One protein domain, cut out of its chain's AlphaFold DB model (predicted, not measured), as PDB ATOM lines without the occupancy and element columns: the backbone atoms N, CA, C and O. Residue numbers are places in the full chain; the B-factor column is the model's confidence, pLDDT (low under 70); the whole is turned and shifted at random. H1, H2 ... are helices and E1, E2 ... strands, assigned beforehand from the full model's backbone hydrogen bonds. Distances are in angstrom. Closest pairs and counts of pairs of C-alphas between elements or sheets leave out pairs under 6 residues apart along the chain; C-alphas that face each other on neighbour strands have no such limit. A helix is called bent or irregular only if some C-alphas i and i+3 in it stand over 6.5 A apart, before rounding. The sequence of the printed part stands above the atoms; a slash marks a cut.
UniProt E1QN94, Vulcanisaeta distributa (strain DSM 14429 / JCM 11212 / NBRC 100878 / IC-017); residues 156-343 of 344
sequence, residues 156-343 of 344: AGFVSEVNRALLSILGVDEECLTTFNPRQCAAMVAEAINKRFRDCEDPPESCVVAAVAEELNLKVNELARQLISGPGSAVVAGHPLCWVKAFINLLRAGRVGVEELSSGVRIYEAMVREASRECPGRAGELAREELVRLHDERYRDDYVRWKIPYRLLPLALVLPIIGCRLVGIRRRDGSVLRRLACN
ATOM      1  N   ALA A 156     355.143 337.450 324.438       66.12
ATOM      2  CA  ALA A 156     355.293 336.338 325.380       66.12
ATOM      3  C   ALA A 156     353.944 335.738 325.834       66.12
ATOM      4  O   ALA A 156     353.797 334.515 325.909       66.12
ATOM      5  N   GLY A 157     352.942 336.579 326.099       75.69
ATOM      6  CA  GLY A 157     351.574 336.151 326.399       75.69
ATOM      7  C   GLY A 157     350.921 335.416 325.230       75.69
ATOM      8  O   GLY A 157     350.244 334.415 325.441       75.69
ATOM      9  N   PHE A 158     351.202 335.829 323.993       84.50
ATOM     10  CA  PHE A 158     350.742 335.146 322.791       84.50
ATOM     11  C   PHE A 158     351.356 333.750 322.664       84.50
ATOM     12  O   PHE A 158     350.629 332.795 322.417       84.50
ATOM     13  N   VAL A 159     352.663 333.592 322.917       88.56
ATOM     14  CA  VAL A 159     353.300 332.260 322.972       88.56
ATOM     15  C   VAL A 159     352.629 331.381 324.033       88.56
ATOM     16  O   VAL A 159     352.309 330.223 323.771       88.56
ATOM     17  N   SER A 160     352.366 331.942 325.215       87.44
ATOM     18  CA  SER A 160     351.696 331.227 326.311       87.44
ATOM     19  C   SER A 160     350.282 330.793 325.928       87.44
ATOM     20  O   SER A 160     349.828 329.711 326.285       87.44
ATOM     21  N   GLU A 161     349.576 331.617 325.166       90.94
ATOM     22  CA  GLU A 161     348.251 331.297 324.671       90.94
ATOM     23  C   GLU A 161     348.243 330.252 323.559       90.94
ATOM     24  O   GLU A 161     347.417 329.348 323.605       90.94
ATOM     25  N   VAL A 162     349.197 330.306 322.627       95.56
ATOM     26  CA  VAL A 162     349.400 329.227 321.651       95.56
ATOM     27  C   VAL A 162     349.644 327.902 322.374       95.56
ATOM     28  O   VAL A 162     349.048 326.893 322.009       95.56
ATOM     29  N   ASN A 163     350.448 327.897 323.441       95.25
ATOM     30  CA  ASN A 163     350.636 326.694 324.252       95.25
ATOM     31  C   ASN A 163     349.334 326.248 324.935       95.25
ATOM     32  O   ASN A 163     349.022 325.066 324.880       95.25
ATOM     33  N   ARG A 164     348.533 327.155 325.510       92.81
ATOM     34  CA  ARG A 164     347.221 326.797 326.090       92.81
ATOM     35  C   ARG A 164     346.257 326.213 325.053       92.81
ATOM     36  O   ARG A 164     345.607 325.214 325.342       92.81
ATOM     37  N   ALA A 165     346.212 326.779 323.849       95.19
ATOM     38  CA  ALA A 165     345.425 326.236 322.745       95.19
ATOM     39  C   ALA A 165     345.904 324.826 322.364       95.19
ATOM     40  O   ALA A 165     345.091 323.919 322.223       95.19
ATOM     41  N   LEU A 166     347.221 324.602 322.277       96.06
ATOM     42  CA  LEU A 166     347.784 323.270 322.035       96.06
ATOM     43  C   LEU A 166     347.395 322.265 323.127       96.06
ATOM     44  O   LEU A 166     346.999 321.152 322.794       96.06
ATOM     45  N   LEU A 167     347.488 322.646 324.406       92.44
ATOM     46  CA  LEU A 167     347.083 321.794 325.530       92.44
ATOM     47  C   LEU A 167     345.603 321.399 325.412       92.44
ATOM     48  O   LEU A 167     345.282 320.213 325.475       92.44
ATOM     49  N   SER A 168     344.731 322.378 325.144       92.75
ATOM     50  CA  SER A 168     343.290 322.176 324.936       92.75
ATOM     51  C   SER A 168     343.003 321.224 323.766       92.75
ATOM     52  O   SER A 168     342.328 320.207 323.927       92.75
ATOM     53  N   ILE A 169     343.586 321.492 322.592       95.06
ATOM     54  CA  ILE A 169     343.355 320.726 321.357       95.06
ATOM     55  C   ILE A 169     343.850 319.282 321.474       95.06
ATOM     56  O   ILE A 169     343.218 318.356 320.953       95.06
ATOM     57  N   LEU A 170     345.002 319.091 322.121       93.50
ATOM     58  CA  LEU A 170     345.642 317.785 322.265       93.50
ATOM     59  C   LEU A 170     345.119 317.002 323.475       93.50
ATOM     60  O   LEU A 170     345.340 315.792 323.534       93.50
ATOM     61  N   GLY A 171     344.421 317.658 324.407       90.50
ATOM     62  CA  GLY A 171     343.931 317.040 325.637       90.50
ATOM     63  C   GLY A 171     345.065 316.539 326.532       90.50
ATOM     64  O   GLY A 171     344.956 315.457 327.106       90.50
ATOM     65  N   VAL A 172     346.168 317.289 326.599       84.62
ATOM     66  CA  VAL A 172     347.311 316.998 327.477       84.62
ATOM     67  C   VAL A 172     347.394 318.088 328.546       84.62
ATOM     68  O   VAL A 172     347.293 319.267 328.218       84.62
ATOM     69  N   ASP A 173     347.552 317.708 329.811       68.50
ATOM     70  CA  ASP A 173     347.588 318.630 330.960       68.50
ATOM     71  C   ASP A 173     349.015 318.745 331.498       68.50
ATOM     72  O   ASP A 173     349.355 318.246 332.566       68.50
ATOM     73  N   GLU A 174     349.905 319.283 330.666       64.31
ATOM     74  CA  GLU A 174     351.338 319.164 330.904       64.31
ATOM     75  C   GLU A 174     352.065 320.487 330.646       64.31
ATOM     76  O   GLU A 174     352.135 320.982 329.517       64.31
ATOM     77  N   GLU A 175     352.734 321.002 331.686       74.50
ATOM     78  CA  GLU A 175     353.673 322.147 331.641       74.50
ATOM     79  C   GLU A 175     354.830 321.925 330.640       74.50
ATOM     80  O   GLU A 175     355.627 322.803 330.294       74.50
ATOM     81  N   CYS A 176     354.923 320.708 330.132       77.75
ATOM     82  CA  CYS A 176     355.894 320.264 329.167       77.75
ATOM     83  C   CYS A 176     355.798 321.030 327.819       77.75
ATOM     84  O   CYS A 176     356.816 321.206 327.153       77.75
ATOM     85  N   LEU A 177     354.640 321.579 327.409       89.56
ATOM     86  CA  LEU A 177     354.598 322.463 326.222       89.56
ATOM     87  C   LEU A 177     355.146 323.872 326.497       89.56
ATOM     88  O   LEU A 177     355.534 324.572 325.558       89.56
ATOM     89  N   THR A 178     355.208 324.273 327.765       85.69
ATOM     90  CA  THR A 178     355.693 325.585 328.217       85.69
ATOM     91  C   THR A 178     357.143 325.560 328.706       85.69
ATOM     92  O   THR A 178     357.710 326.613 328.986       85.69
ATOM     93  N   THR A 179     357.782 324.387 328.762       85.88
ATOM     94  CA  THR A 179     359.185 324.208 329.173       85.88
ATOM     95  C   THR A 179     359.924 323.253 328.231       85.88
ATOM     96  O   THR A 179     359.322 322.420 327.564       85.88
ATOM     97  N   PHE A 180     361.251 323.362 328.114       88.00
ATOM     98  CA  PHE A 180     362.008 322.429 327.270       88.00
ATOM     99  C   PHE A 180     362.287 321.120 328.021       88.00
ATOM    100  O   PHE A 180     363.295 321.001 328.718       88.00
ATOM    101  N   ASN A 181     361.410 320.125 327.858       85.62
ATOM    102  CA  ASN A 181     361.599 318.782 328.415       85.62
ATOM    103  C   ASN A 181     361.253 317.678 327.397       85.62
ATOM    104  O   ASN A 181     360.276 316.938 327.547       85.62
ATOM    105  N   PRO A 182     362.061 317.526 326.332       81.19
ATOM    106  CA  PRO A 182     361.725 316.642 325.222       81.19
ATOM    107  C   PRO A 182     361.608 315.167 325.619       81.19
ATOM    108  O   PRO A 182     360.868 314.433 324.976       81.19
ATOM    109  N   ARG A 183     362.308 314.699 326.661       80.75
ATOM    110  CA  ARG A 183     362.206 313.292 327.084       80.75
ATOM    111  C   ARG A 183     360.823 312.958 327.637       80.75
ATOM    112  O   ARG A 183     360.309 311.893 327.315       80.75
ATOM    113  N   GLN A 184     360.247 313.858 328.432       81.50
ATOM    114  CA  GLN A 184     358.918 313.666 329.012       81.50
ATOM    115  C   GLN A 184     357.815 313.997 327.999       81.50
ATOM    116  O   GLN A 184     356.876 313.222 327.850       81.50
ATOM    117  N   CYS A 185     357.969 315.068 327.212       84.12
ATOM    118  CA  CYS A 185     356.936 315.471 326.256       84.12
ATOM    119  C   CYS A 185     356.794 314.560 325.044       84.12
ATOM    120  O   CYS A 185     355.689 314.351 324.547       84.12
ATOM    121  N   ALA A 186     357.913 314.093 324.485       90.44
ATOM    122  CA  ALA A 186     357.920 313.707 323.081       90.44
ATOM    123  C   ALA A 186     357.025 312.504 322.776       90.44
ATOM    124  O   ALA A 186     356.404 312.479 321.719       90.44
ATOM    125  N   ALA A 187     356.951 311.524 323.682       91.31
ATOM    126  CA  ALA A 187     356.092 310.354 323.506       91.31
ATOM    127  C   ALA A 187     354.611 310.737 323.567       91.31
ATOM    128  O   ALA A 187     353.891 310.565 322.586       91.31
ATOM    129  N   MET A 188     354.195 311.322 324.690       91.69
ATOM    130  CA  MET A 188     352.804 311.669 324.961       91.69
ATOM    131  C   MET A 188     352.244 312.650 323.926       91.69
ATOM    132  O   MET A 188     351.178 312.416 323.364       91.69
ATOM    133  N   VAL A 189     352.974 313.728 323.618       94.00
ATOM    134  CA  VAL A 189     352.500 314.737 322.660       94.00
ATOM    135  C   VAL A 189     352.445 314.161 321.244       94.00
ATOM    136  O   VAL A 189     351.480 314.404 320.524       94.00
ATOM    137  N   ALA A 190     353.436 313.361 320.831       93.81
ATOM    138  CA  ALA A 190     353.395 312.732 319.511       93.81
ATOM    139  C   ALA A 190     352.230 311.738 319.383       93.81
ATOM    140  O   ALA A 190     351.597 311.680 318.329       93.81
ATOM    141  N   GLU A 191     351.925 310.980 320.436       93.56
ATOM    142  CA  GLU A 191     350.771 310.082 320.467       93.56
ATOM    143  C   GLU A 191     349.450 310.856 320.398       93.56
ATOM    144  O   GLU A 191     348.595 310.517 319.580       93.56
ATOM    145  N   ALA A 192     349.310 311.940 321.170       95.00
ATOM    146  CA  ALA A 192     348.131 312.804 321.143       95.00
ATOM    147  C   ALA A 192     347.893 313.404 319.748       95.00
ATOM    148  O   ALA A 192     346.787 313.299 319.212       95.00
ATOM    149  N   ILE A 193     348.942 313.947 319.116       94.94
ATOM    150  CA  ILE A 193     348.883 314.483 317.749       94.94
ATOM    151  C   ILE A 193     348.441 313.391 316.766       94.94
ATOM    152  O   ILE A 193     347.481 313.580 316.020       94.94
ATOM    153  N   ASN A 194     349.111 312.233 316.778       92.75
ATOM    154  CA  ASN A 194     348.804 311.143 315.852       92.75
ATOM    155  C   ASN A 194     347.384 310.608 316.047       92.75
ATOM    156  O   ASN A 194     346.704 310.333 315.067       92.75
ATOM    157  N   LYS A 195     346.921 310.463 317.293       94.00
ATOM    158  CA  LYS A 195     345.579 309.963 317.603       94.00
ATOM    159  C   LYS A 195     344.501 310.943 317.151       94.00
ATOM    160  O   LYS A 195     343.525 310.526 316.532       94.00
ATOM    161  N   ARG A 196     344.672 312.232 317.463       95.12
ATOM    162  CA  ARG A 196     343.677 313.282 317.196       95.12
ATOM    163  C   ARG A 196     343.564 313.615 315.710       95.12
ATOM    164  O   ARG A 196     342.455 313.862 315.245       95.12
ATOM    165  N   PHE A 197     344.681 313.589 314.983       93.56
ATOM    166  CA  PHE A 197     344.776 314.011 313.579       93.56
ATOM    167  C   PHE A 197     345.145 312.859 312.628       93.56
ATOM    168  O   PHE A 197     345.742 313.084 311.578       93.56
ATOM    169  N   ARG A 198     344.789 311.614 312.981       87.38
ATOM    170  CA  ARG A 198     345.105 310.402 312.196       87.38
ATOM    171  C   ARG A 198     344.575 310.417 310.760       87.38
ATOM    172  O   ARG A 198     345.202 309.827 309.886       87.38
ATOM    173  N   ASP A 199     343.431 311.061 310.548       86.25
ATOM    174  CA  ASP A 199     342.709 311.067 309.273       86.25
ATOM    175  C   ASP A 199     342.963 312.364 308.485       86.25
ATOM    176  O   ASP A 199     342.269 312.649 307.514       86.25
ATOM    177  N   CYS A 200     343.949 313.165 308.905       85.62
ATOM    178  CA  CYS A 200     344.303 314.382 308.194       85.62
ATOM    179  C   CYS A 200     345.033 314.085 306.874       85.62
ATOM    180  O   CYS A 200     345.848 313.164 306.796       85.62
ATOM    181  N   GLU A 201     344.757 314.886 305.841       84.69
ATOM    182  CA  GLU A 201     345.422 314.772 304.535       84.69
ATOM    183  C   GLU A 201     346.902 315.180 304.592       84.69
ATOM    184  O   GLU A 201     347.757 314.544 303.969       84.69
ATOM    185  N   ASP A 202     347.212 316.225 305.362       88.06
ATOM    186  CA  ASP A 202     348.576 316.669 305.643       88.06
ATOM    187  C   ASP A 202     349.163 315.923 306.863       88.06
ATOM    188  O   ASP A 202     348.432 315.276 307.618       88.06
ATOM    189  N   PRO A 203     350.492 315.988 307.100       91.00
ATOM    190  CA  PRO A 203     351.083 315.441 308.317       91.00
ATOM    191  C   PRO A 203     350.342 315.919 309.575       91.00
ATOM    192  O   PRO A 203     350.045 317.111 309.667       91.00
ATOM    193  N   PRO A 204     350.096 315.041 310.566       92.50
ATOM    194  CA  PRO A 204     349.331 315.378 311.768       92.50
ATOM    195  C   PRO A 204     349.761 316.690 312.444       92.50
ATOM    196  O   PRO A 204     348.920 317.516 312.785       92.50
ATOM    197  N   GLU A 205     351.069 316.930 312.569       92.44
ATOM    198  CA  GLU A 205     351.639 318.160 313.129       92.44
ATOM    199  C   GLU A 205     351.326 319.436 312.319       92.44
ATOM    200  O   GLU A 205     351.222 320.513 312.902       92.44
ATOM    201  N   SER A 206     351.130 319.334 311.001       92.88
ATOM    202  CA  SER A 206     350.679 320.447 310.153       92.88
ATOM    203  C   SER A 206     349.203 320.764 310.394       92.88
ATOM    204  O   SER A 206     348.811 321.927 310.390       92.88
ATOM    205  N   CYS A 207     348.383 319.748 310.653       93.88
ATOM    206  CA  CYS A 207     346.946 319.919 310.877       93.88
ATOM    207  C   CYS A 207     346.633 320.547 312.237       93.88
ATOM    208  O   CYS A 207     345.660 321.291 312.366       93.88
ATOM    209  N   VAL A 208     347.512 320.340 313.224       96.25
ATOM    210  CA  VAL A 208     347.466 321.062 314.504       96.25
ATOM    211  C   VAL A 208     347.491 322.578 314.283       96.25
ATOM    212  O   VAL A 208     346.812 323.306 314.997       96.25
ATOM    213  N   VAL A 209     348.220 323.072 313.275       95.94
ATOM    214  CA  VAL A 209     348.338 324.514 312.995       95.94
ATOM    215  C   VAL A 209     346.986 325.127 312.634       95.94
ATOM    216  O   VAL A 209     346.661 326.206 313.123       95.94
ATOM    217  N   ALA A 210     346.196 324.438 311.806       95.31
ATOM    218  CA  ALA A 210     344.859 324.892 311.434       95.31
ATOM    219  C   ALA A 210     343.924 324.912 312.651       95.31
ATOM    220  O   ALA A 210     343.258 325.917 312.879       95.31
ATOM    221  N   ALA A 211     343.956 323.859 313.474       96.94
ATOM    222  CA  ALA A 211     343.157 323.778 314.695       96.94
ATOM    223  C   ALA A 211     343.519 324.879 315.711       96.94
ATOM    224  O   ALA A 211     342.637 325.496 316.294       96.94
ATOM    225  N   VAL A 212     344.812 325.171 315.901       97.44
ATOM    226  CA  VAL A 212     345.263 326.262 316.787       97.44
ATOM    227  C   VAL A 212     344.844 327.626 316.241       97.44
ATOM    228  O   VAL A 212     344.446 328.499 317.008       97.44
ATOM    229  N   ALA A 213     344.944 327.834 314.927       95.88
ATOM    230  CA  ALA A 213     344.521 329.084 314.307       95.88
ATOM    231  C   ALA A 213     343.009 329.307 314.476       95.88
ATOM    232  O   ALA A 213     342.600 330.412 314.822       95.88
ATOM    233  N   GLU A 214     342.204 328.256 314.307       95.88
ATOM    234  CA  GLU A 214     340.758 328.274 314.543       95.88
ATOM    235  C   GLU A 214     340.415 328.582 316.008       95.88
ATOM    236  O   GLU A 214     339.664 329.520 316.263       95.88
ATOM    237  N   GLU A 215     341.036 327.882 316.966       94.25
ATOM    238  CA  GLU A 215     340.847 328.097 318.413       94.25
ATOM    239  C   GLU A 215     341.142 329.548 318.828       94.25
ATOM    240  O   GLU A 215     340.461 330.127 319.673       94.25
ATOM    241  N   LEU A 216     342.156 330.163 318.215       89.81
ATOM    242  CA  LEU A 216     342.551 331.543 318.500       89.81
ATOM    243  C   LEU A 216     341.826 332.581 317.635       89.81
ATOM    244  O   LEU A 216     342.099 333.772 317.785       89.81
ATOM    245  N   ASN A 217     340.919 332.153 316.753       91.94
ATOM    246  CA  ASN A 217     340.224 332.992 315.778       91.94
ATOM    247  C   ASN A 217     341.190 333.832 314.910       91.94
ATOM    248  O   ASN A 217     341.022 335.040 314.730       91.94
ATOM    249  N   LEU A 218     342.235 333.187 314.387       88.75
ATOM    250  CA  LEU A 218     343.280 333.787 313.559       88.75
ATOM    251  C   LEU A 218     343.407 333.074 312.213       88.75
ATOM    252  O   LEU A 218     343.129 331.887 312.064       88.75
ATOM    253  N   LYS A 219     343.949 333.781 311.219       93.25
ATOM    254  CA  LYS A 219     344.464 333.128 310.006       93.25
ATOM    255  C   LYS A 219     345.799 332.442 310.313       93.25
ATOM    256  O   LYS A 219     346.605 332.973 311.070       93.25
ATOM    257  N   VAL A 220     346.110 331.334 309.635       93.69
ATOM    258  CA  VAL A 220     347.377 330.587 309.827       93.69
ATOM    259  C   VAL A 220     348.626 331.473 309.681       93.69
ATOM    260  O   VAL A 220     349.528 331.432 310.515       93.69
ATOM    261  N   ASN A 221     348.672 332.336 308.661       86.00
ATOM    262  CA  ASN A 221     349.804 333.255 308.474       86.00
ATOM    263  C   ASN A 221     349.882 334.332 309.562       86.00
ATOM    264  O   ASN A 221     350.968 334.817 309.879       86.00
ATOM    265  N   GLU A 222     348.738 334.717 310.125       85.56
ATOM    266  CA  GLU A 222     348.682 335.668 311.227       85.56
ATOM    267  C   GLU A 222     349.172 335.030 312.529       85.56
ATOM    268  O   GLU A 222     350.027 335.616 313.189       85.56
ATOM    269  N   LEU A 223     348.732 333.803 312.830       91.81
ATOM    270  CA  LEU A 223     349.249 332.982 313.926       91.81
ATOM    271  C   LEU A 223     350.780 332.889 313.865       91.81
ATOM    272  O   LEU A 223     351.460 333.244 314.827       91.81
ATOM    273  N   ALA A 224     351.331 332.487 312.716       90.38
ATOM    274  CA  ALA A 224     352.773 332.345 312.533       90.38
ATOM    275  C   ALA A 224     353.525 333.680 312.722       90.38
ATOM    276  O   ALA A 224     354.574 333.727 313.371       90.38
ATOM    277  N   ARG A 225     352.977 334.784 312.189       84.75
ATOM    278  CA  ARG A 225     353.564 336.131 312.300       84.75
ATOM    279  C   ARG A 225     353.554 336.654 313.733       84.75
ATOM    280  O   ARG A 225     354.557 337.211 314.174       84.75
ATOM    281  N   GLN A 226     352.459 336.467 314.463       84.81
ATOM    282  CA  GLN A 226     352.387 336.863 315.868       84.81
ATOM    283  C   GLN A 226     353.305 335.978 316.726       84.81
ATOM    284  O   GLN A 226     354.051 336.497 317.557       84.81
ATOM    285  N   LEU A 227     353.363 334.669 316.464       87.56
ATOM    286  CA  LEU A 227     354.190 333.734 317.228       87.56
ATOM    287  C   LEU A 227     355.685 334.041 317.098       87.56
ATOM    288  O   LEU A 227     356.394 334.104 318.102       87.56
ATOM    289  N   ILE A 228     356.173 334.302 315.880       84.25
ATOM    290  CA  ILE A 228     357.596 334.599 315.659       84.25
ATOM    291  C   ILE A 228     358.023 335.947 316.263       84.25
ATOM    292  O   ILE A 228     359.217 336.196 316.426       84.25
ATOM    293  N   SER A 229     357.085 336.817 316.643       79.00
ATOM    294  CA  SER A 229     357.410 338.064 317.345       79.00
ATOM    295  C   SER A 229     357.790 337.848 318.822       79.00
ATOM    296  O   SER A 229     358.401 338.726 319.424       79.00
ATOM    297  N   GLY A 230     357.499 336.668 319.393       74.44
ATOM    298  CA  GLY A 230     357.805 336.313 320.785       74.44
ATOM    299  C   GLY A 230     359.300 336.371 321.144       74.44
ATOM    300  O   GLY A 230     360.160 336.257 320.264       74.44
ATOM    301  N   PRO A 231     359.665 336.518 322.431       74.69
ATOM    302  CA  PRO A 231     361.068 336.535 322.842       74.69
ATOM    303  C   PRO A 231     361.728 335.179 322.560       74.69
ATOM    304  O   PRO A 231     361.115 334.129 322.733       74.69
ATOM    305  N   GLY A 232     362.996 335.179 322.137       70.44
ATOM    306  CA  GLY A 232     363.711 333.939 321.798       70.44
ATOM    307  C   GLY A 232     363.845 332.950 322.966       70.44
ATOM    308  O   GLY A 232     363.993 331.752 322.734       70.44
ATOM    309  N   SER A 233     363.763 333.446 324.203       75.75
ATOM    310  CA  SER A 233     363.762 332.654 325.436       75.75
ATOM    311  C   SER A 233     362.423 331.981 325.750       75.75
ATOM    312  O   SER A 233     362.413 331.059 326.561       75.75
ATOM    313  N   ALA A 234     361.309 332.404 325.139       82.38
ATOM    314  CA  ALA A 234     360.026 331.734 325.330       82.38
ATOM    315  C   ALA A 234     360.051 330.329 324.724       82.38
ATOM    316  O   ALA A 234     360.761 330.069 323.752       82.38
ATOM    317  N   VAL A 235     359.243 329.434 325.282       90.75
ATOM    318  CA  VAL A 235     359.098 328.059 324.810       90.75
ATOM    319  C   VAL A 235     357.753 327.919 324.112       90.75
ATOM    320  O   VAL A 235     356.723 328.249 324.691       90.75
ATOM    321  N   VAL A 236     357.761 327.424 322.878       94.94
ATOM    322  CA  VAL A 236     356.561 327.061 322.124       94.94
ATOM    323  C   VAL A 236     356.598 325.575 321.811       94.94
ATOM    324  O   VAL A 236     357.616 325.069 321.336       94.94
ATOM    325  N   ALA A 237     355.500 324.867 322.082       95.06
ATOM    326  CA  ALA A 237     355.399 323.428 321.845       95.06
ATOM    327  C   ALA A 237     356.609 322.645 322.409       95.06
ATOM    328  O   ALA A 237     357.202 321.794 321.738       95.06
ATOM    329  N   GLY A 238     357.035 323.011 323.620       93.94
ATOM    330  CA  GLY A 238     358.155 322.389 324.323       93.94
ATOM    331  C   GLY A 238     359.540 322.669 323.730       93.94
ATOM    332  O   GLY A 238     360.485 321.962 324.071       93.94
ATOM    333  N   HIS A 239     359.693 323.669 322.848       96.06
ATOM    334  CA  HIS A 239     360.977 324.083 322.263       96.06
ATOM    335  C   HIS A 239     361.230 325.595 322.385       96.06
ATOM    336  O   HIS A 239     360.303 326.380 322.183       96.06
ATOM    337  N   PRO A 240     362.470 326.047 322.666       94.44
ATOM    338  CA  PRO A 240     362.784 327.470 322.667       94.44
ATOM    339  C   PRO A 240     362.493 328.105 321.304       94.44
ATOM    340  O   PRO A 240     362.968 327.635 320.269       94.44
ATOM    341  N   LEU A 241     361.768 329.221 321.302       90.06
ATOM    342  CA  LEU A 241     361.392 329.948 320.092       90.06
ATOM    343  C   LEU A 241     362.628 330.435 319.317       90.06
ATOM    344  O   LEU A 241     362.586 330.560 318.095       90.06
ATOM    345  N   CYS A 242     363.759 330.657 319.996       87.50
ATOM    346  CA  CYS A 242     365.027 330.937 319.328       87.50
ATOM    347  C   CYS A 242     365.444 329.835 318.340       87.50
ATOM    348  O   CYS A 242     365.926 330.158 317.258       87.50
ATOM    349  N   TRP A 243     365.225 328.553 318.657       97.44
ATOM    350  CA  TRP A 243     365.619 327.449 317.768       97.44
ATOM    351  C   TRP A 243     364.889 327.535 316.432       97.44
ATOM    352  O   TRP A 243     365.470 327.415 315.355       97.44
ATOM    353  N   VAL A 244     363.598 327.815 316.537       96.00
ATOM    354  CA  VAL A 244     362.669 327.978 315.431       96.00
ATOM    355  C   VAL A 244     363.059 329.181 314.565       96.00
ATOM    356  O   VAL A 244     363.129 329.076 313.340       96.00
ATOM    357  N   LYS A 245     363.383 330.317 315.199       89.50
ATOM    358  CA  LYS A 245     363.869 331.534 314.526       89.50
ATOM    359  C   LYS A 245     365.180 331.307 313.783       89.50
ATOM    360  O   LYS A 245     365.298 331.708 312.628       89.50
ATOM    361  N   ALA A 246     366.140 330.655 314.434       92.12
ATOM    362  CA  ALA A 246     367.438 330.341 313.848       92.12
ATOM    363  C   ALA A 246     367.266 329.485 312.583       92.12
ATOM    364  O   ALA A 246     367.818 329.808 311.533       92.12
ATOM    365  N   PHE A 247     366.403 328.469 312.640       96.56
ATOM    366  CA  PHE A 247     366.119 327.626 311.483       96.56
ATOM    367  C   PHE A 247     365.378 328.360 310.352       96.56
ATOM    368  O   PHE A 247     365.722 328.182 309.185       96.56
ATOM    369  N   ILE A 248     364.419 329.242 310.659       90.88
ATOM    370  CA  ILE A 248     363.790 330.107 309.641       90.88
ATOM    371  C   ILE A 248     364.833 330.989 308.945       90.88
ATOM    372  O   ILE A 248     364.803 331.133 307.722       90.88
ATOM    373  N   ASN A 249     365.762 331.573 309.702       87.25
ATOM    374  CA  ASN A 249     366.827 332.400 309.137       87.25
ATOM    375  C   ASN A 249     367.780 331.572 308.265       87.25
ATOM    376  O   ASN A 249     368.191 332.038 307.203       87.25
ATOM    377  N   LEU A 250     368.085 330.333 308.663       91.94
ATOM    378  CA  LEU A 250     368.857 329.390 307.852       91.94
ATOM    379  C   LEU A 250     368.173 329.101 306.506       91.94
ATOM    380  O   LEU A 250     368.834 329.161 305.468       91.94
ATOM    381  N   LEU A 251     366.859 328.846 306.520       90.06
ATOM    382  CA  LEU A 251     366.059 328.615 305.313       90.06
ATOM    383  C   LEU A 251     366.047 329.840 304.393       90.06
ATOM    384  O   LEU A 251     366.334 329.714 303.206       90.06
ATOM    385  N   ARG A 252     365.781 331.034 304.940       86.94
ATOM    386  CA  ARG A 252     365.772 332.297 304.178       86.94
ATOM    387  C   ARG A 252     367.122 332.617 303.544       86.94
ATOM    388  O   ARG A 252     367.166 333.160 302.448       86.94
ATOM    389  N   ALA A 253     368.210 332.283 304.231       88.12
ATOM    390  CA  ALA A 253     369.561 332.493 303.730       88.12
ATOM    391  C   ALA A 253     369.985 331.459 302.668       88.12
ATOM    392  O   ALA A 253     371.094 331.558 302.151       88.12
ATOM    393  N   GLY A 254     369.163 330.438 302.381       87.50
ATOM    394  CA  GLY A 254     369.515 329.363 301.447       87.50
ATOM    395  C   GLY A 254     370.717 328.526 301.899       87.50
ATOM    396  O   GLY A 254     371.366 327.883 301.081       87.50
ATOM    397  N   ARG A 255     371.039 328.539 303.201       87.00
ATOM    398  CA  ARG A 255     372.237 327.895 303.772       87.00
ATOM    399  C   ARG A 255     372.019 326.428 304.163       87.00
ATOM    400  O   ARG A 255     372.895 325.839 304.789       87.00
ATOM    401  N   VAL A 256     370.867 325.842 303.832       85.69
ATOM    402  CA  VAL A 256     370.536 324.443 304.146       85.69
ATOM    403  C   VAL A 256     370.413 323.619 302.867       85.69
ATOM    404  O   VAL A 256     369.759 324.031 301.909       85.69
ATOM    405  N   GLY A 257     371.049 322.447 302.840       81.62
ATOM    406  CA  GLY A 257     371.008 321.568 301.674       81.62
ATOM    407  C   GLY A 257     369.674 320.827 301.525       81.62
ATOM    408  O   GLY A 257     369.024 320.482 302.511       81.62
ATOM    409  N   VAL A 258     369.303 320.475 300.285       79.00
ATOM    410  CA  VAL A 258     368.123 319.628 299.973       79.00
ATOM    411  C   VAL A 258     368.142 318.319 300.769       79.00
ATOM    412  O   VAL A 258     367.119 317.828 301.248       79.00
ATOM    413  N   GLU A 259     369.337 317.769 300.956       81.06
ATOM    414  CA  GLU A 259     369.577 316.563 301.729       81.06
ATOM    415  C   GLU A 259     369.182 316.681 303.208       81.06
ATOM    416  O   GLU A 259     368.659 315.717 303.776       81.06
ATOM    417  N   GLU A 260     369.396 317.832 303.843       81.81
ATOM    418  CA  GLU A 260     369.035 318.079 305.247       81.81
ATOM    419  C   GLU A 260     367.517 318.225 305.433       81.81
ATOM    420  O   GLU A 260     366.989 317.970 306.512       81.81
ATOM    421  N   LEU A 261     366.793 318.539 304.358       87.12
ATOM    422  CA  LEU A 261     365.337 318.704 304.350       87.12
ATOM    423  C   LEU A 261     364.579 317.434 303.914       87.12
ATOM    424  O   LEU A 261     363.354 317.441 303.761       87.12
ATOM    425  N   SER A 262     365.300 316.326 303.718       85.31
ATOM    426  CA  SER A 262     364.780 315.086 303.123       85.31
ATOM    427  C   SER A 262     364.030 314.155 304.087       85.31
ATOM    428  O   SER A 262     363.351 313.228 303.628       85.31
ATOM    429  N   SER A 263     364.150 314.374 305.403       90.44
ATOM    430  CA  SER A 263     363.462 313.603 306.445       90.44
ATOM    431  C   SER A 263     363.212 314.441 307.700       90.44
ATOM    432  O   SER A 263     364.005 315.323 308.021       90.44
ATOM    433  N   GLY A 264     362.173 314.108 308.472       92.50
ATOM    434  CA  GLY A 264     361.860 314.812 309.720       92.50
ATOM    435  C   GLY A 264     362.986 314.798 310.757       92.50
ATOM    436  O   GLY A 264     363.220 315.806 311.414       92.50
ATOM    437  N   VAL A 265     363.732 313.691 310.865       92.19
ATOM    438  CA  VAL A 265     364.890 313.602 311.773       92.19
ATOM    439  C   VAL A 265     365.989 314.573 311.341       92.19
ATOM    440  O   VAL A 265     366.514 315.298 312.177       92.19
ATOM    441  N   ARG A 266     366.295 314.643 310.038       92.56
ATOM    442  CA  ARG A 266     367.301 315.581 309.517       92.56
ATOM    443  C   ARG A 266     366.864 317.044 309.641       92.56
ATOM    444  O   ARG A 266     367.692 317.879 309.987       92.56
ATOM    445  N   ILE A 267     365.576 317.338 309.444       95.44
ATOM    446  CA  ILE A 267     365.014 318.679 309.672       95.44
ATOM    447  C   ILE A 267     365.213 319.086 311.137       95.44
ATOM    448  O   ILE A 267     365.692 320.183 311.415       95.44
ATOM    449  N   TYR A 268     364.897 318.184 312.074       96.00
ATOM    450  CA  TYR A 268     365.104 318.436 313.497       96.00
ATOM    451  C   TYR A 268     366.587 318.649 313.834       96.00
ATOM    452  O   TYR A 268     366.933 319.629 314.487       96.00
ATOM    453  N   GLU A 269     367.474 317.785 313.335       95.19
ATOM    454  CA  GLU A 269     368.928 317.917 313.509       95.19
ATOM    455  C   GLU A 269     369.461 319.250 312.975       95.19
ATOM    456  O   GLU A 269     370.284 319.882 313.634       95.19
ATOM    457  N   ALA A 270     368.988 319.702 311.812       96.12
ATOM    458  CA  ALA A 270     369.389 320.978 311.230       96.12
ATOM    459  C   ALA A 270     368.929 322.171 312.085       96.12
ATOM    460  O   ALA A 270     369.724 323.078 312.334       96.12
ATOM    461  N   MET A 271     367.694 322.144 312.604       97.06
ATOM    462  CA  MET A 271     367.198 323.159 313.542       97.06
ATOM    463  C   MET A 271     368.037 323.208 314.823       97.06
ATOM    464  O   MET A 271     368.470 324.286 315.226       97.06
ATOM    465  N   VAL A 272     368.294 322.059 315.456       97.38
ATOM    466  CA  VAL A 272     369.079 321.986 316.702       97.38
ATOM    467  C   VAL A 272     370.526 322.426 316.465       97.38
ATOM    468  O   VAL A 272     371.084 323.186 317.257       97.38
ATOM    469  N   ARG A 273     371.133 322.002 315.350       97.25
ATOM    470  CA  ARG A 273     372.488 322.410 314.959       97.25
ATOM    471  C   ARG A 273     372.592 323.920 314.780       97.25
ATOM    472  O   ARG A 273     373.512 324.514 315.337       97.25
ATOM    473  N   GLU A 274     371.668 324.542 314.054       97.31
ATOM    474  CA  GLU A 274     371.691 325.997 313.875       97.31
ATOM    475  C   GLU A 274     371.427 326.731 315.194       97.31
ATOM    476  O   GLU A 274     372.149 327.662 315.543       97.31
ATOM    477  N   ALA A 275     370.480 326.251 316.002       96.88
ATOM    478  CA  ALA A 275     370.227 326.801 317.327       96.88
ATOM    479  C   ALA A 275     371.468 326.756 318.233       96.88
ATOM    480  O   ALA A 275     371.730 327.703 318.969       96.88
ATOM    481  N   SER A 276     372.270 325.688 318.162       97.81
ATOM    482  CA  SER A 276     373.492 325.558 318.968       97.81
ATOM    483  C   SER A 276     374.561 326.617 318.642       97.81
ATOM    484  O   SER A 276     375.413 326.913 319.492       97.81
ATOM    485  N   ARG A 277     374.504 327.192 317.431       96.44
ATOM    486  CA  ARG A 277     375.402 328.243 316.933       96.44
ATOM    487  C   ARG A 277     374.855 329.640 317.212       96.44
ATOM    488  O   ARG A 277     375.584 330.472 317.737       96.44
ATOM    489  N   GLU A 278     373.581 329.866 316.900       90.56
ATOM    490  CA  GLU A 278     372.983 331.206 316.841       90.56
ATOM    491  C   GLU A 278     372.255 331.617 318.133       90.56
ATOM    492  O   GLU A 278     372.119 332.806 318.420       90.56
ATOM    493  N   CYS A 279     371.764 330.662 318.934       77.56
ATOM    494  CA  CYS A 279     370.986 330.999 320.127       77.56
ATOM    495  C   CYS A 279     371.874 331.352 321.332       77.56
ATOM    496  O   CYS A 279     372.744 330.560 321.712       77.56
ATOM    497  N   PRO A 280     371.624 332.492 322.005       71.31
ATOM    498  CA  PRO A 280     372.367 332.882 323.195       71.31
ATOM    499  C   PRO A 280     371.851 332.186 324.467       71.31
ATOM    500  O   PRO A 280     370.729 331.672 324.522       71.31
ATOM    501  N   GLY A 281     372.678 332.220 325.517       84.12
ATOM    502  CA  GLY A 281     372.322 331.798 326.875       84.12
ATOM    503  C   GLY A 281     371.768 330.372 326.963       84.12
ATOM    504  O   GLY A 281     372.210 329.466 326.249       84.12
ATOM    505  N   ARG A 282     370.756 330.186 327.822       81.69
ATOM    506  CA  ARG A 282     370.177 328.869 328.126       81.69
ATOM    507  C   ARG A 282     369.600 328.158 326.899       81.69
ATOM    508  O   ARG A 282     369.723 326.943 326.786       81.69
ATOM    509  N   ALA A 283     369.000 328.890 325.957       79.19
ATOM    510  CA  ALA A 283     368.441 328.289 324.744       79.19
ATOM    511  C   ALA A 283     369.530 327.645 323.866       79.19
ATOM    512  O   ALA A 283     369.312 326.563 323.321       79.19
ATOM    513  N   GLY A 284     370.702 328.280 323.759       87.19
ATOM    514  CA  GLY A 284     371.858 327.717 323.058       87.19
ATOM    515  C   GLY A 284     372.486 326.532 323.791       87.19
ATOM    516  O   GLY A 284     372.863 325.551 323.157       87.19
ATOM    517  N   GLU A 285     372.568 326.581 325.125       89.38
ATOM    518  CA  GLU A 285     373.041 325.452 325.942       89.38
ATOM    519  C   GLU A 285     372.186 324.202 325.735       89.38
ATOM    520  O   GLU A 285     372.719 323.147 325.399       89.38
ATOM    521  N   LEU A 286     370.860 324.339 325.834       90.50
ATOM    522  CA  LEU A 286     369.922 323.243 325.594       90.50
ATOM    523  C   LEU A 286     370.081 322.650 324.188       90.50
ATOM    524  O   LEU A 286     369.964 321.437 324.012       90.50
ATOM    525  N   ALA A 287     370.371 323.488 323.184       96.75
ATOM    526  CA  ALA A 287     370.589 323.025 321.817       96.75
ATOM    527  C   ALA A 287     371.876 322.204 321.703       96.75
ATOM    528  O   ALA A 287     371.884 321.170 321.044       96.75
ATOM    529  N   ARG A 288     372.957 322.622 322.376       97.44
ATOM    530  CA  ARG A 288     374.217 321.863 322.424       97.44
ATOM    531  C   ARG A 288     374.038 320.532 323.146       97.44
ATOM    532  O   ARG A 288     374.490 319.512 322.637       97.44
ATOM    533  N   GLU A 289     373.346 320.530 324.284       95.31
ATOM    534  CA  GLU A 289     373.024 319.305 325.023       95.31
ATOM    535  C   GLU A 289     372.213 318.324 324.163       95.31
ATOM    536  O   GLU A 289     372.521 317.134 324.124       95.31
ATOM    537  N   GLU A 290     371.189 318.807 323.453       95.00
ATOM    538  CA  GLU A 290     370.379 317.965 322.572       95.00
ATOM    539  C   GLU A 290     371.164 317.492 321.342       95.00
ATOM    540  O   GLU A 290     371.040 316.333 320.955       95.00
ATOM    541  N   LEU A 291     372.024 318.340 320.768       95.75
ATOM    542  CA  LEU A 291     372.888 317.974 319.643       95.75
ATOM    543  C   LEU A 291     373.860 316.849 320.015       95.75
ATOM    544  O   LEU A 291     374.048 315.923 319.231       95.75
ATOM    545  N   VAL A 292     374.436 316.889 321.221       95.44
ATOM    546  CA  VAL A 292     375.282 315.800 321.737       95.44
ATOM    547  C   VAL A 292     374.502 314.487 321.796       95.44
ATOM    548  O   VAL A 292     375.023 313.458 321.377       95.44
ATOM    549  N   ARG A 293     373.245 314.512 322.257       92.88
ATOM    550  CA  ARG A 293     372.398 313.307 322.297       92.88
ATOM    551  C   ARG A 293     372.050 312.808 320.900       92.88
ATOM    552  O   ARG A 293     372.015 311.605 320.693       92.88
ATOM    553  N   LEU A 294     371.808 313.705 319.943       92.25
ATOM    554  CA  LEU A 294     371.490 313.342 318.556       92.25
ATOM    555  C   LEU A 294     372.636 312.609 317.838       92.25
ATOM    556  O   LEU A 294     372.367 311.897 316.874       92.25
ATOM    557  N   HIS A 295     373.883 312.739 318.305       91.88
ATOM    558  CA  HIS A 295     375.005 311.940 317.800       91.88
ATOM    559  C   HIS A 295     374.976 310.473 318.264       91.88
ATOM    560  O   HIS A 295     375.665 309.647 317.669       91.88
ATOM    561  N   ASP A 296     374.193 310.126 319.291       92.88
ATOM    562  CA  ASP A 296     373.962 308.735 319.686       92.88
ATOM    563  C   ASP A 296     372.863 308.121 318.798       92.88
ATOM    564  O   ASP A 296     371.706 308.554 318.814       92.88
ATOM    565  N   GLU A 297     373.221 307.095 318.019       89.88
ATOM    566  CA  GLU A 297     372.299 306.424 317.090       89.88
ATOM    567  C   GLU A 297     371.079 305.815 317.790       89.88
ATOM    568  O   GLU A 297     369.968 305.903 317.267       89.88
ATOM    569  N   ARG A 298     371.237 305.270 319.005       88.50
ATOM    570  CA  ARG A 298     370.107 304.720 319.771       88.50
ATOM    571  C   ARG A 298     369.183 305.831 320.233       88.50
ATOM    572  O   ARG A 298     367.968 305.700 320.133       88.50
ATOM    573  N   TYR A 299     369.728 306.959 320.696       89.25
ATOM    574  CA  TYR A 299     368.890 308.112 321.030       89.25
ATOM    575  C   TYR A 299     368.096 308.591 319.809       89.25
ATOM    576  O   TYR A 299     366.887 308.827 319.885       89.25
ATOM    577  N   ARG A 300     368.765 308.684 318.660       88.75
ATOM    578  CA  ARG A 300     368.152 309.092 317.399       88.75
ATOM    579  C   ARG A 300     367.016 308.153 316.976       88.75
ATOM    580  O   ARG A 300     365.925 308.625 316.635       88.75
ATOM    581  N   ASP A 301     367.230 306.845 317.029       85.00
ATOM    582  CA  ASP A 301     366.248 305.871 316.551       85.00
ATOM    583  C   ASP A 301     365.124 305.592 317.558       85.00
ATOM    584  O   ASP A 301     363.950 305.601 317.175       85.00
ATOM    585  N   ASP A 302     365.436 305.470 318.846       82.62
ATOM    586  CA  ASP A 302     364.455 305.086 319.869       82.62
ATOM    587  C   ASP A 302     363.701 306.301 320.455       82.62
ATOM    588  O   ASP A 302     362.551 306.206 320.914       82.62
ATOM    589  N   TYR A 303     364.320 307.489 320.440       83.44
ATOM    590  CA  TYR A 303     363.805 308.672 321.145       83.44
ATOM    591  C   TYR A 303     363.477 309.869 320.258       83.44
ATOM    592  O   TYR A 303     362.797 310.789 320.729       83.44
ATOM    593  N   VAL A 304     363.874 309.854 318.985       87.81
ATOM    594  CA  VAL A 304     363.563 310.944 318.048       87.81
ATOM    595  C   VAL A 304     362.674 310.464 316.909       87.81
ATOM    596  O   VAL A 304     361.601 311.032 316.715       87.81
ATOM    597  N   ARG A 305     363.058 309.398 316.197       86.19
ATOM    598  CA  ARG A 305     362.385 308.929 314.969       86.19
ATOM    599  C   ARG A 305     360.868 308.747 315.104       86.19
ATOM    600  O   ARG A 305     360.119 309.220 314.253       86.19
ATOM    601  N   TRP A 306     360.404 308.094 316.166       83.50
ATOM    602  CA  TRP A 306     358.970 307.836 316.378       83.50
ATOM    603  C   TRP A 306     358.204 309.031 316.952       83.50
ATOM    604  O   TRP A 306     356.981 309.083 316.874       83.50
ATOM    605  N   LYS A 307     358.925 310.019 317.489       91.81
ATOM    606  CA  LYS A 307     358.367 311.194 318.168       91.81
ATOM    607  C   LYS A 307     358.499 312.471 317.326       91.81
ATOM    608  O   LYS A 307     358.387 313.581 317.839       91.81
ATOM    609  N   ILE A 308     358.726 312.313 316.018       92.69
ATOM    610  CA  ILE A 308     358.874 313.409 315.052       92.69
ATOM    611  C   ILE A 308     357.705 314.404 315.044       92.69
ATOM    612  O   ILE A 308     358.008 315.595 314.976       92.69
ATOM    613  N   PRO A 309     356.424 313.998 315.182       93.75
ATOM    614  CA  PRO A 309     355.323 314.960 315.260       93.75
ATOM    615  C   PRO A 309     355.541 316.039 316.327       93.75
ATOM    616  O   PRO A 309     355.431 317.222 316.030       93.75
ATOM    617  N   TYR A 310     355.962 315.656 317.538       95.00
ATOM    618  CA  TYR A 310     356.296 316.609 318.602       95.00
ATOM    619  C   TYR A 310     357.510 317.479 318.245       95.00
ATOM    620  O   TYR A 310     357.500 318.692 318.434       95.00
ATOM    621  N   ARG A 311     358.571 316.865 317.713       95.19
ATOM    622  CA  ARG A 311     359.845 317.548 317.423       95.19
ATOM    623  C   ARG A 311     359.725 318.599 316.314       95.19
ATOM    624  O   ARG A 311     360.488 319.560 316.308       95.19
ATOM    625  N   LEU A 312     358.786 318.416 315.385       96.31
ATOM    626  CA  LEU A 312     358.533 319.342 314.281       96.31
ATOM    627  C   LEU A 312     357.333 320.266 314.511       96.31
ATOM    628  O   LEU A 312     357.191 321.240 313.775       96.31
ATOM    629  N   LEU A 313     356.514 320.018 315.536       96.50
ATOM    630  CA  LEU A 313     355.380 320.867 315.897       96.50
ATOM    631  C   LEU A 313     355.721 322.371 315.995       96.50
ATOM    632  O   LEU A 313     355.014 323.164 315.371       96.50
ATOM    633  N   PRO A 314     356.793 322.810 316.691       96.94
ATOM    634  CA  PRO A 314     357.112 324.237 316.758       96.94
ATOM    635  C   PRO A 314     357.458 324.838 315.388       96.94
ATOM    636  O   PRO A 314     357.184 326.011 315.157       96.94
ATOM    637  N   LEU A 315     358.018 324.045 314.465       96.81
ATOM    638  CA  LEU A 315     358.273 324.472 313.089       96.81
ATOM    639  C   LEU A 315     356.977 324.555 312.284       96.81
ATOM    640  O   LEU A 315     356.772 325.541 311.579       96.81
ATOM    641  N   ALA A 316     356.090 323.565 312.406       96.75
ATOM    642  CA  ALA A 316     354.800 323.563 311.718       96.75
ATOM    643  C   ALA A 316     354.020 324.866 311.980       96.75
ATOM    644  O   ALA A 316     353.493 325.462 311.045       96.75
ATOM    645  N   LEU A 317     354.050 325.362 313.224       97.12
ATOM    646  CA  LEU A 317     353.384 326.601 313.640       97.12
ATOM    647  C   LEU A 317     353.919 327.875 312.968       97.12
ATOM    648  O   LEU A 317     353.189 328.860 312.876       97.12
ATOM    649  N   VAL A 318     355.180 327.895 312.526       95.00
ATOM    650  CA  VAL A 318     355.830 329.127 312.042       95.00
ATOM    651  C   VAL A 318     356.178 329.117 310.559       95.00
ATOM    652  O   VAL A 318     356.230 330.182 309.952       95.00
ATOM    653  N   LEU A 319     356.406 327.946 309.957       94.12
ATOM    654  CA  LEU A 319     356.825 327.807 308.560       94.12
ATOM    655  C   LEU A 319     355.902 328.517 307.549       94.12
ATOM    656  O   LEU A 319     356.440 329.065 306.579       94.12
ATOM    657  N   PRO A 320     354.572 328.616 307.770       92.12
ATOM    658  CA  PRO A 320     353.693 329.360 306.870       92.12
ATOM    659  C   PRO A 320     354.119 330.818 306.631       92.12
ATOM    660  O   PRO A 320     353.897 331.348 305.546       92.12
ATOM    661  N   ILE A 321     354.818 331.457 307.583       87.25
ATOM    662  CA  ILE A 321     355.276 332.853 307.442       87.25
ATOM    663  C   ILE A 321     356.292 333.058 306.308       87.25
ATOM    664  O   ILE A 321     356.491 334.182 305.846       87.25
ATOM    665  N   ILE A 322     356.962 331.989 305.883       85.06
ATOM    666  CA  ILE A 322     357.926 331.995 304.778       85.06
ATOM    667  C   ILE A 322     357.432 331.180 303.580       85.06
ATOM    668  O   ILE A 322     358.230 330.825 302.724       85.06
ATOM    669  N   GLY A 323     356.136 330.854 303.525       88.19
ATOM    670  CA  GLY A 323     355.575 330.050 302.437       88.19
ATOM    671  C   GLY A 323     356.072 328.602 302.420       88.19
ATOM    672  O   GLY A 323     355.999 327.946 301.383       88.19
ATOM    673  N   CYS A 324     356.581 328.098 303.549       91.69
ATOM    674  CA  CYS A 324     357.003 326.711 303.703       91.69
ATOM    675  C   CYS A 324     355.974 325.903 304.501       91.69
ATOM    676  O   CYS A 324     355.249 326.438 305.339       91.69
ATOM    677  N   ARG A 325     355.943 324.588 304.282       92.56
ATOM    678  CA  ARG A 325     355.133 323.635 305.047       92.56
ATOM    679  C   ARG A 325     355.794 322.262 305.127       92.56
ATOM    680  O   ARG A 325     356.638 321.911 304.300       92.56
ATOM    681  N   LEU A 326     355.392 321.476 306.123       93.31
ATOM    682  CA  LEU A 326     355.752 320.063 306.212       93.31
ATOM    683  C   LEU A 326     354.794 319.237 305.353       93.31
ATOM    684  O   LEU A 326     353.580 319.419 305.425       93.31
ATOM    685  N   VAL A 327     355.347 318.310 304.575       91.38
ATOM    686  CA  VAL A 327     354.593 317.378 303.728       91.38
ATOM    687  C   VAL A 327     354.947 315.933 304.063       91.38
ATOM    688  O   VAL A 327     356.086 315.620 304.424       91.38
ATOM    689  N   GLY A 328     353.958 315.047 303.956       87.88
ATOM    690  CA  GLY A 328     354.096 313.623 304.235       87.88
ATOM    691  C   GLY A 328     354.203 312.822 302.946       87.88
ATOM    692  O   GLY A 328     353.328 312.901 302.091       87.88
ATOM    693  N   ILE A 329     355.253 312.016 302.807       81.19
ATOM    694  CA  ILE A 329     355.377 311.046 301.715       81.19
ATOM    695  C   ILE A 329     355.183 309.654 302.296       81.19
ATOM    696  O   ILE A 329     355.998 309.185 303.097       81.19
ATOM    697  N   ARG A 330     354.106 308.989 301.877       79.69
ATOM    698  CA  ARG A 330     353.833 307.602 302.255       79.69
ATOM    699  C   ARG A 330     354.823 306.681 301.545       79.69
ATOM    700  O   ARG A 330     354.941 306.702 300.321       79.69
ATOM    701  N   ARG A 331     355.569 305.896 302.315       75.25
ATOM    702  CA  ARG A 331     356.482 304.871 301.806       75.25
ATOM    703  C   ARG A 331     355.721 303.574 301.530       75.25
ATOM    704  O   ARG A 331     354.612 303.371 302.019       75.25
ATOM    705  N   ARG A 332     356.344 302.678 300.756       74.19
ATOM    706  CA  ARG A 332     355.782 301.354 300.420       74.19
ATOM    707  C   ARG A 332     355.520 300.483 301.654       74.19
ATOM    708  O   ARG A 332     354.630 299.650 301.612       74.19
ATOM    709  N   ASP A 333     356.268 300.700 302.732       72.75
ATOM    710  CA  ASP A 333     356.111 300.016 304.023       72.75
ATOM    711  C   ASP A 333     355.004 300.625 304.912       72.75
ATOM    712  O   ASP A 333     354.837 300.220 306.058       72.75
ATOM    713  N   GLY A 334     354.258 301.616 304.409       65.12
ATOM    714  CA  GLY A 334     353.192 302.301 305.140       65.12
ATOM    715  C   GLY A 334     353.666 303.436 306.052       65.12
ATOM    716  O   GLY A 334     352.828 304.193 306.546       65.12
ATOM    717  N   SER A 335     354.977 303.621 306.244       68.62
ATOM    718  CA  SER A 335     355.518 304.717 307.054       68.62
ATOM    719  C   SER A 335     355.410 306.073 306.340       68.62
ATOM    720  O   SER A 335     355.447 306.161 305.111       68.62
ATOM    721  N   VAL A 336     355.276 307.162 307.107       75.25
ATOM    722  CA  VAL A 336     355.170 308.530 306.564       75.25
ATOM    723  C   VAL A 336     356.468 309.293 306.803       75.25
ATOM    724  O   VAL A 336     356.834 309.610 307.940       75.25
ATOM    725  N   LEU A 337     357.162 309.621 305.715       84.69
ATOM    726  CA  LEU A 337     358.367 310.440 305.734       84.69
ATOM    727  C   LEU A 337     357.995 311.924 305.675       84.69
ATOM    728  O   LEU A 337     357.333 312.352 304.732       84.69
ATOM    729  N   ARG A 338     358.460 312.711 306.648       90.94
ATOM    730  CA  ARG A 338     358.280 314.171 306.660       90.94
ATOM    731  C   ARG A 338     359.333 314.837 305.784       90.94
ATOM    732  O   ARG A 338     360.510 314.508 305.922       90.94
ATOM    733  N   ARG A 339     358.929 315.780 304.936       91.06
ATOM    734  CA  ARG A 339     359.818 316.665 304.167       91.06
ATOM    735  C   ARG A 339     359.374 318.113 304.289       91.06
ATOM    736  O   ARG A 339     358.212 318.375 304.587       91.06
ATOM    737  N   LEU A 340     360.294 319.034 304.022       91.31
ATOM    738  CA  LEU A 340     359.974 320.449 303.888       91.31
ATOM    739  C   LEU A 340     359.674 320.781 302.422       91.31
ATOM    740  O   LEU A 340     360.451 320.420 301.539       91.31
ATOM    741  N   ALA A 341     358.570 321.480 302.172       88.81
ATOM    742  CA  ALA A 341     358.234 322.058 300.876       88.81
ATOM    743  C   ALA A 341     358.047 323.569 301.041       88.81
ATOM    744  O   ALA A 341     357.302 323.993 301.920       88.81
ATOM    745  N   CYS A 342     358.712 324.368 300.211       87.44
ATOM    746  CA  CYS A 342     358.584 325.822 300.199       87.44
ATOM    747  C   CYS A 342     358.095 326.265 298.827       87.44
ATOM    748  O   CYS A 342     358.591 325.768 297.814       87.44
ATOM    749  N   ASN A 343     357.122 327.171 298.799       76.06
ATOM    750  CA  ASN A 343     356.716 327.832 297.567       76.06
ATOM    751  C   ASN A 343     357.903 328.691 297.101       76.06
ATOM    752  O   ASN A 343     358.399 329.501 297.886       76.06
TER     753      ASN A 343
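AT A GLANCE: This is residues 156 to 343 of the 344 residues of a protein of Vulcanisaeta distributa (strain DSM 14429 / JCM 11212 / NBRC 100878 / IC-017) (UniProt E1QN94). A two-stranded hairpin, E1 and E2, packs on one side of a rounded body of crossed helices, near the first residues of H3 and H6 and along H8b. The short arm H8b is the core of that body, with H1 to H4 grouped on one side of it and H5, H6, H7 and the other arm, H8a, on the other. The printed part has 188 residues, with nine named helices followed by two named strands; the class is mostly helix, and the sheet E1 - E2 is antiparallel. It is compact, with a radius of gyration of the C-alphas of 15.0 A and spans of 43 by 39 by 34 A.

IN THESE COORDINATES: Strand E1 is residues 324 to 330, 19.4 A long, and E2 is residues 336 to 342, 18.7 A, ending at C-alpha 342 at (358.584, 325.822, 300.199). H8, residues 297 to 316, was assigned as one helix by its hydrogen bonds but is bent, C-alphas 306 and 309 being 8.1 A apart; its arms are H8a, residues 297 to 306, and H8b, residues 309 to 316, with C-alpha 309 at (355.323, 314.960, 315.260). H1 is residues 156 to 170, 21.1 A, from C-alpha 156 at (355.293, 336.338, 325.380); H2 is 182 to 196, 20.0 A; H3 is 204 to 215; H4 is 220 to 228. H5 is residues 241 to 252, H6 264 to 278, 21.1 A, H7 281 to 294, 20.3 A, and H9 319 to 322. H2, H8a and H8b are irregular: C-alphas 184 and 187 are 7.0 A apart, 303 and 306 6.8 A, and 311 and 314 7.3 A.

HOW THE PARTS SIT: In the hairpin E1 and E2, N 327 and O 339 are within hydrogen-bond range at 2.9 A. The closest C-alphas of H6 and E2 are Gly 264 and Arg 338, 4.8 A. H8b touches H2, about perpendicular at 83 degrees, closest at Ala 190 and Tyr 310, 4.9 A. H8b touches H3 at a steep tilt of 55 degrees, closest at Glu 205 and Pro 309, 5.3 A. H1 touches H3, closest at Ala 165 and Val 212, 6.0 A. H4 touches H9, closest at Asn 221 and Ile 321, 5.6 A. H6 and H7 form a helical hairpin at a steep tilt of 39 degrees, closest at Ser 276 and Ala 287, 4.8 A. H5 touches H6, about perpendicular at 78 degrees, closest at Trp 243 and Ala 275, 4.7 A. H7 and H8a only just touch, only at the corner, with 3 pairs of C-alphas within 8 A. H1 and H6 are apart. Every O i to N i+4 pair is within hydrogen-bond range in H1, H4, H5 and H7; the counts are 9 of 11 in H2, 6 of 8 in H3, 10 of 11 in H6, 4 of 6 in H8a and 2 of 4 in H8b, and H9 is too short for such a pair.

THE WHOLE: The two C-alphas farthest apart are those of Gly 157 and Arg 332, 43.6 A. The printed part has no cut; the links H1 to H2, H4 to H5 and H5 to H6 are long. Mean pLDDT of the printed part is 88.9, and residues 156, 173 to 174 and 334 to 335 are under 70.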